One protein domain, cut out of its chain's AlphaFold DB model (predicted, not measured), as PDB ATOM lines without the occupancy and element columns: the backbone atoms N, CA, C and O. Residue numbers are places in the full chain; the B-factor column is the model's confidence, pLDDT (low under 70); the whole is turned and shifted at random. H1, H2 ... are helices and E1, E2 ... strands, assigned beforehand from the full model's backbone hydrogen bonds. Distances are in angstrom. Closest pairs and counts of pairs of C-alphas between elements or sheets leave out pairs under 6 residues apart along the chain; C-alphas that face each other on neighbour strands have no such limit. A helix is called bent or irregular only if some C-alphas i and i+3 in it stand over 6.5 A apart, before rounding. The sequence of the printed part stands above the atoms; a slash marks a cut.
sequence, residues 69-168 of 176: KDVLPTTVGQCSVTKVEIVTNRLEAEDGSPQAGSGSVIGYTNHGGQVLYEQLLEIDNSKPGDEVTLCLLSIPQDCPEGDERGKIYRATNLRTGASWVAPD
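Overview. This is residues 69 to 168 of the 176 residues of an uncharacterized protein of Parcubacteria bacterium C7867-008 (UniProt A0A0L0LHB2). One sheet of six strands curls like part of a barrel and folds back on itself, with the long bent strand E1 as the hinge; E2 and E3 make one leaf, E4, E5 and E6 the other, and the edge strands E3 and E6 come together across the fold. The short helix H1 packs on this sheet, and residues 142 to 147 of the long E4 to E5 loop stick out. The printed part has 100 residues, with E1 E2 E3 H1 E4 E5 E6 along it; the sheet's order is E3 E2 E1 E4 E5 E6, antiparallel throughout. The class is mostly strand, though under half of the residues are in named elements. The whole is compact, with a radius of gyration of the C-alphas of 13.5 A, and flat, spanning 38 by 34 by 19 A.

Arrangement. Start at E1, residues 79 to 89, which bends by 74 degrees at residue 82. It forms a hairpin with E2, residues 104 to 108; look for N 105 and O 88, 2.9 A apart. E3, residues 113 to 115, forms the next hairpin with E2, with N 114 and O 106 at 2.9 A; E1, E2 and E3 are a meander, each strand the antiparallel neighbour of the one before. H1, residues 121 to 124, is on the sheet at a height of 6.5 A, over none of its strands, but only just: 2 of its C-alphas fall on E3. It is too short for an O i to N i+4 pair; its one O i to N i+3 pair is within hydrogen-bond range. E4, residues 131 to 138, pairs with residues 79 to 83 of E1, while E2 pairs with residues 84 to 89; N 80 and O 134 are 2.8 A apart. E4, E5, residues 152 to 157, and E6, residues 163 to 167, form a second meander, with N 135 and O 154 at 2.8 A and N 155 and O 164 at 2.9 A. Across the folded sheet, one sheet bent back into two leaves that face each other, the closest C-alphas of E3 and E6 are those of Gln 114 and Pro 167, 5.5 A apart.

Along the chain. Find C-alpha 79 at (47.210, 48.805, 7.398); from there E1 runs 25.2 A to C-alpha 89. E2 is 13.6 A long, E3 6.9 A and H1 4.8 A. E4 begins at C-alpha 131, (55.013, 51.039, -2.593), and runs 21.9 A; E5 runs 16.3 A. E6 runs 13.6 A to C-alpha 167 at (36.239, 48.099, -3.033).

Size, cuts and confidence. The two C-alphas farthest apart are those of Gly 77 and Asp 95, 40.6 A. The printed part has no cut; its long links are E1 to E2 and E4 to E5. The mean pLDDT of the printed part is 97.4, and no printed residue is under 70.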
ATOM      1  N   LYS A  69      54.111  44.280   6.800       83.06
ATOM      2  CA  LYS A  69      54.649  44.270   5.438       83.06
ATOM      3  C   LYS A  69      54.078  43.087   4.651       83.06
ATOM      4  O   LYS A  69      54.099  41.971   5.156       83.06
ATOM      5  N   ASP A  70      53.601  43.345   3.437       86.44
ATOM      6  CA  ASP A  70      53.181  42.365   2.426       86.44
ATOM      7  C   ASP A  70      52.084  41.367   2.865       86.44
ATOM      8  O   ASP A  70      51.903  40.324   2.245       86.44
ATOM      9  N   VAL A  71      51.296  41.695   3.896       94.56
ATOM     10  CA  VAL A  71      50.111  40.920   4.316       94.56
ATOM     11  C   VAL A  71      48.856  41.729   4.020       94.56
ATOM     12  O   VAL A  71      48.804  42.904   4.364       94.56
ATOM     13  N   LEU A  72      47.839  41.133   3.392       97.00
ATOM     14  CA  LEU A  72      46.569  41.819   3.142       97.00
ATOM     15  C   LEU A  72      45.860  42.141   4.477       97.00
ATOM     16  O   LEU A  72      45.672  41.228   5.283       97.00
ATOM     17  N   PRO A  73      45.464  43.400   4.752       97.25
ATOM     18  CA  PRO A  73      44.777  43.738   5.992       97.25
ATOM     19  C   PRO A  73      43.396  43.089   6.051       97.25
ATOM     20  O   PRO A  73      42.604  43.230   5.125       97.25
ATOM     21  N   THR A  74      43.087  42.420   7.159       96.25
ATOM     22  CA  THR A  74      41.815  41.697   7.347       96.25
ATOM     23  C   THR A  74      40.981  42.244   8.498       96.25
ATOM     24  O   THR A  74      39.818  41.881   8.642       96.25
ATOM     25  N   THR A  75      41.542  43.146   9.305       96.88
ATOM     26  CA  THR A  75      40.834  43.829  10.395       96.88
ATOM     27  C   THR A  75      40.625  45.302  10.063       96.88
ATOM     28  O   THR A  75      41.538  45.970   9.579       96.88
ATOM     29  N   VAL A  76      39.435  45.844  10.333       97.94
ATOM     30  CA  VAL A  76      39.149  47.270  10.105       97.94
ATOM     31  C   VAL A  76      40.145  48.150  10.870       97.94
ATOM     32  O   VAL A  76      40.383  47.961  12.062       97.94
ATOM     33  N   GLY A  77      40.741  49.117  10.170       96.94
ATOM     34  CA  GLY A  77      41.786  50.003  10.685       96.94
ATOM     35  C   GLY A  77      43.206  49.440  10.588       96.94
ATOM     36  O   GLY A  77      44.162  50.191  10.782       96.94
ATOM     37  N   GLN A  78      43.373  48.158  10.253       97.44
ATOM     38  CA  GLN A  78      44.680  47.581   9.963       97.44
ATOM     39  C   GLN A  78      45.201  48.123   8.630       97.44
ATOM     40  O   GLN A  78      44.461  48.228   7.649       97.44
ATOM     41  N   CYS A  79      46.497  48.418   8.603       97.69
ATOM     42  CA  CYS A  79      47.210  48.805   7.398       97.69
ATOM     43  C   CYS A  79      48.366  47.843   7.120       97.69
ATOM     44  O   CYS A  79      48.899  47.202   8.029       97.69
ATOM     45  N   SER A  80      48.778  47.792   5.863       97.44
ATOM     46  CA  SER A  80      49.953  47.071   5.392       97.44
ATOM     47  C   SER A  80      50.658  47.865   4.306       97.44
ATOM     48  O   SER A  80      49.990  48.528   3.513       97.44
ATOM     49  N   VAL A  81      51.981  47.756   4.222       98.25
ATOM     50  CA  VAL A  81      52.708  48.216   3.032       98.25
ATOM     51  C   VAL A  81      52.806  47.045   2.067       98.25
ATOM     52  O   VAL A  81      53.201  45.958   2.476       98.25
ATOM     53  N   THR A  82      52.437  47.277   0.815       98.25
ATOM     54  CA  THR A  82      52.515  46.328  -0.303       98.25
ATOM     55  C   THR A  82      53.097  47.038  -1.527       98.25
ATOM     56  O   THR A  82      53.462  48.217  -1.448       98.25
ATOM     57  N   LYS A  83      53.197  46.351  -2.664       98.69
ATOM     58  CA  LYS A  83      53.597  46.942  -3.942       98.69
ATOM     59  C   LYS A  83      52.488  46.806  -4.967       98.69
ATOM     60  O   LYS A  83      51.758  45.820  -4.962       98.69
ATOM     61  N   VAL A  84      52.390  47.776  -5.867       98.81
ATOM     62  CA  VAL A  84      51.578  47.642  -7.079       98.81
ATOM     63  C   VAL A  84      52.148  46.505  -7.919       98.81
ATOM     64  O   VAL A  84      53.341  46.488  -8.223       98.81
ATOM     65  N   GLU A  85      51.296  45.565  -8.296       98.69
ATOM     66  CA  GLU A  85      51.621  44.481  -9.219       98.69
ATOM     67  C   GLU A  85      51.203  44.853 -10.643       98.69
ATOM     68  O   GLU A  85      52.005  44.763 -11.572       98.69
ATOM     69  N   ILE A  86      49.972  45.339 -10.803       98.50
ATOM     70  CA  ILE A  86      49.386  45.669 -12.103       98.50
ATOM     71  C   ILE A  86      48.438  46.862 -11.988       98.50
ATOM     72  O   ILE A  86      47.750  47.026 -10.983       98.50
ATOM     73  N   VAL A  87      48.391  47.671 -13.043       98.56
ATOM     74  CA  VAL A  87      47.379  48.709 -13.272       98.56
ATOM     75  C   VAL A  87      46.773  48.442 -14.645       98.56
ATOM     76  O   VAL A  87      47.514  48.265 -15.613       98.56
ATOM     77  N   THR A  88      45.448  48.373 -14.730       98.06
ATOM     78  CA  THR A  88      44.716  48.138 -15.982       98.06
ATOM     79  C   THR A  88      43.329  48.785 -15.934       98.06
ATOM     80  O   THR A  88      42.945  49.397 -14.934       98.06
ATOM     81  N   ASN A  89      42.571  48.672 -17.022       98.19
ATOM     82  CA  ASN A  89      41.181  49.097 -17.078       98.19
ATOM     83  C   ASN A  89      40.229  47.988 -16.610       98.19
ATOM     84  O   ASN A  89      40.557  46.803 -16.642       98.19
ATOM     85  N   ARG A  90      39.030  48.383 -16.175       97.31
ATOM     86  CA  ARG A  90      37.990  47.473 -15.671       97.31
ATOM     87  C   ARG A  90      37.517  46.460 -16.707       97.31
ATOM     88  O   ARG A  90      37.217  45.325 -16.346       97.31
ATOM     89  N   LEU A  91      37.373  46.897 -17.954       97.25
ATOM     90  CA  LEU A  91      36.918  46.077 -19.067       97.25
ATOM     91  C   LEU A  91      38.014  45.925 -20.116       97.25
ATOM     92  O   LEU A  91      38.920  46.753 -20.226       97.25
ATOM     93  N   GLU A  92      37.859  44.888 -20.926       97.12
ATOM     94  CA  GLU A  92      38.645  44.640 -22.126       97.12
ATOM     95  C   GLU A  92      37.815  44.991 -23.368       97.12
ATOM     96  O   GLU A  92      36.586  44.887 -23.375       97.12
ATOM     97  N   ALA A  93      38.491  45.443 -24.418       96.75
ATOM     98  CA  ALA A  93      37.930  45.615 -25.746       96.75
ATOM     99  C   ALA A  93      37.814  44.259 -26.465       96.75
ATOM    100  O   ALA A  93      38.288  43.230 -25.986       96.75
ATOM    101  N   GLU A  94      37.196  44.249 -27.649       96.56
ATOM    102  CA  GLU A  94      36.970  43.018 -28.426       96.56
ATOM    103  C   GLU A  94      38.264  42.281 -28.811       96.56
ATOM    104  O   GLU A  94      38.256  41.067 -29.001       96.56
ATOM    105  N   ASP A  95      39.378  43.006 -28.918       95.94
ATOM    106  CA  ASP A  95      40.700  42.463 -29.237       95.94
ATOM    107  C   ASP A  95      41.492  41.994 -28.001       95.94
ATOM    108  O   ASP A  95      42.648  41.586 -28.130       95.94
ATOM    109  N   GLY A  96      40.883  42.044 -26.810       95.44
ATOM    110  CA  GLY A  96      41.505  41.693 -25.532       95.44
ATOM    111  C   GLY A  96      42.418  42.777 -24.953       95.44
ATOM    112  O   GLY A  96      43.058  42.554 -23.927       95.44
ATOM    113  N   SER A  97      42.518  43.951 -25.585       96.25
ATOM    114  CA  SER A  97      43.242  45.085 -25.005       96.25
ATOM    115  C   SER A  97      42.419  45.770 -23.902       96.25
ATOM    116  O   SER A  97      41.190  45.702 -23.923       96.25
ATOM    117  N   PRO A  98      43.043  46.458 -22.927       96.81
ATOM    118  CA  PRO A  98      42.296  47.226 -21.932       96.81
ATOM    119  C   PRO A  98      41.403  48.295 -22.585       96.81
ATOM    120  O   PRO A  98      41.870  49.125 -23.369       96.81
ATOM    121  N   GLN A  99      40.115  48.313 -22.240       97.81
ATOM    122  CA  GLN A  99      39.174  49.311 -22.740       97.81
ATOM    123  C   GLN A  99      39.345  50.622 -21.969       97.81
ATOM    124  O   GLN A  99      38.892  50.756 -20.826       97.81
ATOM    125  N   ALA A 100      39.966  51.611 -22.610       95.31
ATOM    126  CA  ALA A 100      40.191  52.928 -22.026       95.31
ATOM    127  C   ALA A 100      38.888  53.573 -21.516       95.31
ATOM    128  O   ALA A 100      37.870  53.586 -22.209       95.31
ATOM    129  N   GLY A 101      38.931  54.127 -20.302       96.38
ATOM    130  CA  GLY A 101      37.797  54.823 -19.686       96.38
ATOM    131  C   GLY A 101      36.699  53.909 -19.134       96.38
ATOM    132  O   GLY A 101      35.679  54.415 -18.676       96.38
ATOM    133  N   SER A 102      36.883  52.585 -19.149       97.62
ATOM    134  CA  SER A 102      35.914  51.634 -18.579       97.62
ATOM    135  C   SER A 102      35.938  51.544 -17.046       97.62
ATOM    136  O   SER A 102      35.092  50.851 -16.468       97.62
ATOM    137  N   GLY A 103      36.900  52.226 -16.416       98.25
ATOM    138  CA  GLY A 103      37.171  52.214 -14.983       98.25
ATOM    139  C   GLY A 103      38.599  51.769 -14.675       98.25
ATOM    140  O   GLY A 103      39.296  51.243 -15.548       98.25
ATOM    141  N   SER A 104      39.034  51.971 -13.434       98.50
ATOM    142  CA  SER A 104      40.377  51.604 -12.973       98.50
ATOM    143  C   SER A 104      40.396  50.267 -12.229       98.50
ATOM    144  O   SER A 104      39.542  49.988 -11.385       98.50
ATOM    145  N   VAL A 105      41.423  49.461 -12.495       98.56
ATOM    146  CA  VAL A 105      41.766  48.254 -11.732       98.56
ATOM    147  C   VAL A 105      43.222  48.343 -11.311       98.56
ATOM    148  O   VAL A 105      44.104  48.619 -12.126       98.56
ATOM    149  N   ILE A 106      43.480  48.070 -10.036       98.81
ATOM    150  CA  ILE A 106      44.836  47.960  -9.504       98.81
ATOM    151  C   ILE A 106      44.972  46.694  -8.664       98.81
ATOM    152  O   ILE A 106      44.131  46.413  -7.812       98.81
ATOM    153  N   GLY A 107      46.025  45.927  -8.928       98.69
ATOM    154  CA  GLY A 107      46.400  44.734  -8.171       98.69
ATOM    155  C   GLY A 107      47.676  44.967  -7.370       98.69
ATOM    156  O   GLY A 107      48.540  45.751  -7.779       98.69
ATOM    157  N   TYR A 108      47.803  44.278  -6.240       98.69
ATOM    158  CA  TYR A 108      48.928  44.389  -5.318       98.69
ATOM    159  C   TYR A 108      49.598  43.036  -5.064       98.69
ATOM    160  O   TYR A 108      48.938  42.004  -4.994       98.69
ATOM    161  N   THR A 109      50.900  43.054  -4.781       98.44
ATOM    162  CA  THR A 109      51.721  41.842  -4.592       98.44
ATOM    163  C   THR A 109      51.344  40.991  -3.377       98.44
ATOM    164  O   THR A 109      51.778  39.850  -3.269       98.44
ATOM    165  N   ASN A 110      50.550  41.529  -2.448       97.38
ATOM    166  CA  ASN A 110      49.981  40.797  -1.311       97.38
ATOM    167  C   ASN A 110      48.598  40.190  -1.626       97.38
ATOM    168  O   ASN A 110      47.833  39.918  -0.701       97.38
ATOM    169  N   HIS A 111      48.272  40.016  -2.911       96.75
ATOM    170  CA  HIS A 111      47.008  39.478  -3.432       96.75
ATOM    171  C   HIS A 111      45.770  40.355  -3.193       96.75
ATOM    172  O   HIS A 111      44.647  39.920  -3.439       96.75
ATOM    173  N   GLY A 112      45.952  41.592  -2.728       97.75
ATOM    174  CA  GLY A 112      44.883  42.582  -2.718       97.75
ATOM    175  C   GLY A 112      44.617  43.127  -4.119       97.75
ATOM    176  O   GLY A 112      45.513  43.182  -4.960       97.75
ATOM    177  N   GLY A 113      43.407  43.620  -4.343       98.19
ATOM    178  CA  GLY A 113      43.057  44.375  -5.538       98.19
ATOM    179  C   GLY A 113      42.008  45.423  -5.215       98.19
ATOM    180  O   GLY A 113      41.403  45.380  -4.144       98.19
ATOM    181  N   GLN A 114      41.826  46.384  -6.112       98.69
ATOM    182  CA  GLN A 114      40.735  47.349  -6.053       98.69
ATOM    183  C   GLN A 114      40.166  47.604  -7.447       98.69
ATOM    184  O   GLN A 114      40.917  47.673  -8.424       98.69
ATOM    185  N   VAL A 115      38.844  47.758  -7.524       98.31
ATOM    186  CA  VAL A 115      38.107  47.966  -8.776       98.31
ATOM    187  C   VAL A 115      37.196  49.181  -8.648       98.31
ATOM    188  O   VAL A 115      36.454  49.309  -7.676       98.31
ATOM    189  N   LEU A 116      37.224  50.054  -9.650       97.94
ATOM    190  CA  LEU A 116      36.346  51.215  -9.779       97.94
ATOM    191  C   LEU A 116      35.727  51.257 -11.173       97.94
ATOM    192  O   LEU A 116      36.329  50.811 -12.151       97.94
ATOM    193  N   TYR A 117      34.516  51.801 -11.259       97.31
ATOM    194  CA  TYR A 117      33.868  52.094 -12.538       97.31
ATOM    195  C   TYR A 117      34.375  53.412 -13.118       97.31
ATOM    196  O   TYR A 117      34.452  53.573 -14.332       97.31
ATOM    197  N   GLU A 118      34.757  54.344 -12.252       97.81
ATOM    198  CA  GLU A 118      35.411  55.588 -12.610       97.81
ATOM    199  C   GLU A 118      36.884  55.347 -12.963       97.81
ATOM    200  O   GLU A 118      37.568  54.518 -12.355       97.81
ATOM    201  N   GLN A 119      37.381  56.102 -13.946       98.19
ATOM    202  CA  GLN A 119      38.803  56.150 -14.267       98.19
ATOM    203  C   GLN A 119      39.489  57.168 -13.348       98.19
ATOM    204  O   GLN A 119      39.205  58.365 -13.434       98.19
ATOM    205  N   LEU A 120      40.383  56.706 -12.474       98.38
ATOM    206  CA  LEU A 120      41.120  57.558 -11.543       98.38
ATOM    207  C   LEU A 120      42.561  57.770 -11.991       98.38
ATOM    208  O   LEU A 120      43.347  56.828 -12.105       98.38
ATOM    209  N   LEU A 121      42.940  59.039 -12.139       98.00
ATOM    210  CA  LEU A 121      44.288  59.433 -12.538       98.00
ATOM    211  C   LEU A 121      45.343  59.031 -11.488       98.00
ATOM    212  O   LEU A 121      46.503  58.788 -11.818       98.00
ATOM    213  N   GLU A 122      44.954  58.947 -10.217       98.12
ATOM    214  CA  GLU A 122      45.782  58.485  -9.103       98.12
ATOM    215  C   GLU A 122      46.214  57.022  -9.283       98.12
ATOM    216  O   GLU A 122      47.366  56.673  -9.001       98.12
ATOM    217  N   ILE A 123      45.304  56.187  -9.792       98.50
ATOM    218  CA  ILE A 123      45.574  54.785 -10.111       98.50
ATOM    219  C   ILE A 123      46.349  54.695 -11.427       98.50
ATOM    220  O   ILE A 123      47.381  54.032 -11.465       98.50
ATOM    221  N   ASP A 124      45.936  55.424 -12.463       97.88
ATOM    222  CA  ASP A 124      46.568  55.372 -13.791       97.88
ATOM    223  C   ASP A 124      48.035  55.820 -13.776       97.88
ATOM    224  O   ASP A 124      48.864  55.326 -14.540       97.88
ATOM    225  N   ASN A 125      48.385  56.742 -12.876       98.12
ATOM    226  CA  ASN A 125      49.762  57.192 -12.682       98.12
ATOM    227  C   ASN A 125      50.597  56.270 -11.780       98.12
ATOM    228  O   ASN A 125      51.798  56.529 -11.592       98.12
ATOM    229  N   SER A 126      49.995  55.235 -11.191       98.62
ATOM    230  CA  SER A 126      50.706  54.207 -10.432       98.62
ATOM    231  C   SER A 126      51.435  53.250 -11.376       98.62
ATOM    232  O   SER A 126      51.062  53.068 -12.532       98.62
ATOM    233  N   LYS A 127      52.531  52.658 -10.903       98.56
ATOM    234  CA  LYS A 127      53.391  51.776 -11.702       98.56
ATOM    235  C   LYS A 127      53.691  50.491 -10.939       98.56
ATOM    236  O   LYS A 127      53.848  50.566  -9.720       98.56
ATOM    237  N   PRO A 128      53.852  49.344 -11.625       98.69
ATOM    238  CA  PRO A 128      54.358  48.133 -10.992       98.69
ATOM    239  C   PRO A 128      55.628  48.411 -10.173       98.69
ATOM    240  O   PRO A 128      56.558  49.065 -10.651       98.69
ATOM    241  N   GLY A 129      55.648  47.934  -8.930       98.38
ATOM    242  CA  GLY A 129      56.724  48.144  -7.961       98.38
ATOM    243  C   GLY A 129      56.556  49.349  -7.028       98.38
ATOM    244  O   GLY A 129      57.278  49.409  -6.027       98.38
ATOM    245  N   ASP A 130      55.617  50.264  -7.295       98.81
ATOM    246  CA  ASP A 130      55.309  51.378  -6.389       98.81
ATOM    247  C   ASP A 130      54.873  50.851  -5.021       98.81
ATOM    248  O   ASP A 130      54.002  49.987  -4.938       98.81
ATOM    249  N   GLU A 131      55.457  51.379  -3.945       98.56
ATOM    250  CA  GLU A 131      55.013  51.039  -2.593       98.56
ATOM    251  C   GLU A 131      53.686  51.723  -2.285       98.56
ATOM    252  O   GLU A 131      53.507  52.913  -2.545       98.56
ATOM    253  N   VAL A 132      52.756  50.966  -1.714       98.69
ATOM    254  CA  VAL A 132      51.413  51.425  -1.374       98.69
ATOM    255  C   VAL A 132      51.128  51.061   0.070       98.69
ATOM    256  O   VAL A 132      51.288  49.910   0.474       98.69
ATOM    257  N   THR A 133      50.669  52.033   0.856       98.62
ATOM    258  CA  THR A 133      50.002  51.727   2.124       98.62
ATOM    259  C   THR A 133      48.548  51.402   1.827       98.62
ATOM    260  O   THR A 133      47.824  52.261   1.334       98.62
ATOM    261  N   LEU A 134      48.128  50.178   2.131       98.62
ATOM    262  CA  LEU A 134      46.759  49.700   1.975       98.62
ATOM    263  C   LEU A 134      46.139  49.520   3.363       98.62
ATOM    264  O   LEU A 134      46.720  48.839   4.204       98.62
ATOM    265  N   CYS A 135      44.987  50.133   3.621       98.56
ATOM    266  CA  CYS A 135      44.290  50.078   4.907       98.56
ATOM    267  C   CYS A 135      42.845  49.623   4.722       98.56
ATOM    268  O   CYS A 135      42.113  50.233   3.942       98.56
ATOM    269  N   LEU A 136      42.413  48.610   5.473       98.62
ATOM    270  CA  LEU A 136      41.025  48.144   5.445       98.62
ATOM    271  C   LEU A 136      40.124  49.129   6.197       98.62
ATOM    272  O   LEU A 136      40.353  49.422   7.372       98.62
ATOM    273  N   LEU A 137      39.097  49.639   5.521       98.62
ATOM    274  CA  LEU A 137      38.137  50.594   6.077       98.62
ATOM    275  C   LEU A 137      36.828  49.937   6.502       98.62
ATOM    276  O   LEU A 137      36.264  50.330   7.519       98.62
ATOM    277  N   SER A 138      36.340  48.953   5.748       98.31
ATOM    278  CA  SER A 138      35.091  48.265   6.073       98.31
ATOM    279  C   SER A 138      35.051  46.851   5.516       98.31
ATOM    280  O   SER A 138      35.602  46.572   4.451       98.31
ATOM    281  N   ILE A 139      34.340  45.981   6.230       97.75
ATOM    282  CA  ILE A 139      34.015  44.615   5.814       97.75
ATOM    283  C   ILE A 139      32.500  44.571   5.574       97.75
ATOM    284  O   ILE A 139      31.755  45.036   6.446       97.75
ATOM    285  N   PRO A 140      32.035  44.062   4.420       95.56
ATOM    286  CA  PRO A 140      30.610  43.960   4.125       95.56
ATOM    287  C   PRO A 140      29.906  43.048   5.142       95.56
ATOM    288  O   PRO A 140      30.521  42.156   5.726       95.56
ATOM    289  N   GLN A 141      28.631  43.323   5.398       95.06
ATOM    290  CA  GLN A 141      27.789  42.562   6.325       95.06
ATOM    291  C   GLN A 141      26.727  41.790   5.540       95.06
ATOM    292  O   GLN A 141      26.481  42.101   4.377       95.06
ATOM    293  N   ASP A 142      26.106  40.799   6.182       94.75
ATOM    294  CA  ASP A 142      25.006  40.003   5.614       94.75
ATOM    295  C   ASP A 142      25.354  39.290   4.292       94.75
ATOM    296  O   ASP A 142      24.499  39.047   3.439       94.75
ATOM    297  N   CYS A 143      26.626  38.926   4.129       96.19
ATOM    298  CA  CYS A 143      27.098  38.183   2.969       96.19
ATOM    299  C   CYS A 143      26.718  36.694   3.046       96.19
ATOM    300  O   CYS A 143      26.742  36.111   4.136       96.19
ATOM    301  N   PRO A 144      26.437  36.035   1.902       96.81
ATOM    302  CA  PRO A 144      26.361  34.580   1.843       96.81
ATOM    303  C   PRO A 144      27.649  33.914   2.341       96.81
ATOM    304  O   PRO A 144      28.742  34.470   2.215       96.81
ATOM    305  N   GLU A 145      27.529  32.695   2.865       95.06
ATOM    306  CA  GLU A 145      28.683  31.929   3.341       95.06
ATOM    307  C   GLU A 145      29.729  31.754   2.225       95.06
ATOM    308  O   GLU A 145      29.422  31.272   1.134       95.06
ATOM    309  N   GLY A 146      30.969  32.167   2.505       93.06
ATOM    310  CA  GLY A 146      32.095  32.091   1.569       93.06
ATOM    311  C   GLY A 146      32.216  33.251   0.571       93.06
ATOM    312  O   GLY A 146      33.208  33.301  -0.153       93.06
ATOM    313  N   ASP A 147      31.269  34.196   0.530       96.06
ATOM    314  CA  ASP A 147      31.367  35.396  -0.311       96.06
ATOM    315  C   ASP A 147      31.889  36.590   0.498       96.06
ATOM    316  O   ASP A 147      31.142  37.278   1.186       96.06
ATOM    317  N   GLU A 148      33.193  36.846   0.414       94.56
ATOM    318  CA  GLU A 148      33.842  37.931   1.164       94.56
ATOM    319  C   GLU A 148      34.063  39.219   0.351       94.56
ATOM    320  O   GLU A 148      34.809  40.102   0.789       94.56
ATOM    321  N   ARG A 149      33.472  39.317  -0.847       96.44
ATOM    322  CA  ARG A 149      33.673  40.438  -1.779       96.44
ATOM    323  C   ARG A 149      33.037  41.728  -1.266       96.44
ATOM    324  O   ARG A 149      31.939  41.712  -0.718       96.44
ATOM    325  N   GLY A 150      33.670  42.865  -1.543       96.62
ATOM    326  CA  GLY A 150      33.158  44.194  -1.197       96.62
ATOM    327  C   GLY A 150      33.837  44.819   0.023       96.62
ATOM    328  O   GLY A 150      33.302  45.758   0.615       96.62
ATOM    329  N   LYS A 151      35.013  44.325   0.425       98.25
ATOM    330  CA  LYS A 151      35.840  45.003   1.432       98.25
ATOM    331  C   LYS A 151      36.327  46.321   0.841       98.25
ATOM    332  O   LYS A 151      36.800  46.362  -0.292       98.25
ATOM    333  N   ILE A 152      36.233  47.403   1.608       98.62
ATOM    334  CA  ILE A 152      36.659  48.730   1.149       98.62
ATOM    335  C   ILE A 152      38.022  49.037   1.739       98.62
ATOM    336  O   ILE A 152      38.191  49.027   2.959       98.62
ATOM    337  N   TYR A 153      38.974  49.384   0.881       98.75
ATOM    338  CA  TYR A 153      40.311  49.786   1.292       98.75
ATOM    339  C   TYR A 153      40.586  51.240   0.919       98.75
ATOM    340  O   TYR A 153      40.111  51.743  -0.099       98.75
ATOM    341  N   ARG A 154      41.415  51.904   1.725       98.81
ATOM    342  CA  ARG A 154      42.156  53.094   1.304       98.81
ATOM    343  C   ARG A 154      43.545  52.664   0.878       98.81
ATOM    344  O   ARG A 154      44.230  52.003   1.657       98.81
ATOM    345  N   ALA A 155      43.969  53.095  -0.296       98.75
ATOM    346  CA  ALA A 155      45.348  52.985  -0.734       98.75
ATOM    347  C   ALA A 155      45.987  54.369  -0.818       98.75
ATOM    348  O   ALA A 155      45.328  55.351  -1.158       98.75
ATOM    349  N   THR A 156      47.278  54.424  -0.512       98.81
ATOM    350  CA  THR A 156      48.131  55.596  -0.706       98.81
ATOM    351  C   THR A 156      49.416  55.147  -1.381       98.81
ATOM    352  O   THR A 156      50.203  54.416  -0.775       98.81
ATOM    353  N   ASN A 157      49.640  55.583  -2.617       98.75
ATOM    354  CA  ASN A 157      50.888  55.345  -3.332       98.75
ATOM    355  C   ASN A 157      51.981  56.239  -2.736       98.75
ATOM    356  O   ASN A 157      51.892  57.462  -2.770       98.75
ATOM    357  N   LEU A 158      53.022  55.627  -2.177       98.56
ATOM    358  CA  LEU A 158      54.083  56.323  -1.454       98.56
ATOM    359  C   LEU A 158      55.057  57.058  -2.382       98.56
ATOM    360  O   LEU A 158      55.747  57.970  -1.931       98.56
ATOM    361  N   ARG A 159      55.098  56.715  -3.677       98.56
ATOM    362  CA  ARG A 159      55.889  57.453  -4.674       98.56
ATOM    363  C   ARG A 159      55.197  58.748  -5.089       98.56
ATOM    364  O   ARG A 159      55.867  59.763  -5.248       98.56
ATOM    365  N   THR A 160      53.888  58.709  -5.334       98.38
ATOM    366  CA  THR A 160      53.133  59.876  -5.830       98.38
ATOM    367  C   THR A 160      52.477  60.689  -4.718       98.38
ATOM    368  O   THR A 160      52.129  61.843  -4.944       98.38
ATOM    369  N   GLY A 161      52.276  60.102  -3.537       98.50
ATOM    370  CA  GLY A 161      51.469  60.661  -2.449       98.50
ATOM    371  C   GLY A 161      49.956  60.600  -2.701       98.50
ATOM    372  O   GLY A 161      49.176  60.968  -1.823       98.50
ATOM    373  N   ALA A 162      49.523  60.138  -3.877       98.62
ATOM    374  CA  ALA A 162      48.115  60.064  -4.235       98.62
ATOM    375  C   ALA A 162      47.402  58.964  -3.440       98.62
ATOM    376  O   ALA A 162      47.994  57.930  -3.122       98.62
ATOM    377  N   SER A 163      46.128  59.190  -3.120       98.69
ATOM    378  CA  SER A 163      45.310  58.243  -2.364       98.69
ATOM    379  C   SER A 163      43.943  58.058  -2.999       98.69
ATOM    380  O   SER A 163      43.394  58.996  -3.565       98.69
ATOM    381  N   TRP A 164      43.378  56.867  -2.845       98.75
ATOM    382  CA  TRP A 164      42.031  56.534  -3.299       98.75
ATOM    383  C   TRP A 164      41.363  55.559  -2.331       98.75
ATOM    384  O   TRP A 164      42.021  54.894  -1.523       98.75
ATOM    385  N   VAL A 165      40.037  55.492  -2.405       98.69
ATOM    386  CA  VAL A 165      39.212  54.544  -1.654       98.69
ATOM    387  C   VAL A 165      38.389  53.757  -2.656       98.69
ATOM    388  O   VAL A 165      37.699  54.349  -3.478       98.69
ATOM    389  N   ALA A 166      38.484  52.435  -2.598       98.56
ATOM    390  CA  ALA A 166      37.817  51.559  -3.551       98.56
ATOM    391  C   ALA A 166      37.559  50.171  -2.950       98.56
ATOM    392  O   ALA A 166      38.323  49.742  -2.068       98.56
ATOM    393  N   PRO A 167      36.504  49.478  -3.409       98.31
ATOM    394  CA  PRO A 167      36.239  48.099  -3.033       98.31
ATOM    395  C   PRO A 167      37.244  47.146  -3.685       98.31
ATOM    396  O   PRO A 167      37.830  47.458  -4.722       98.31
ATOM    397  N   ASP A 168      37.411  45.966  -3.097       98.25
ATOM    398  CA  ASP A 168      38.227  44.876  -3.643       98.25
ATOM    399  C   ASP A 168      37.564  44.092  -4.780       98.25
ATOM    400  O   ASP A 168      38.206  43.281  -5.445       98.25
TER     401      ASP A 168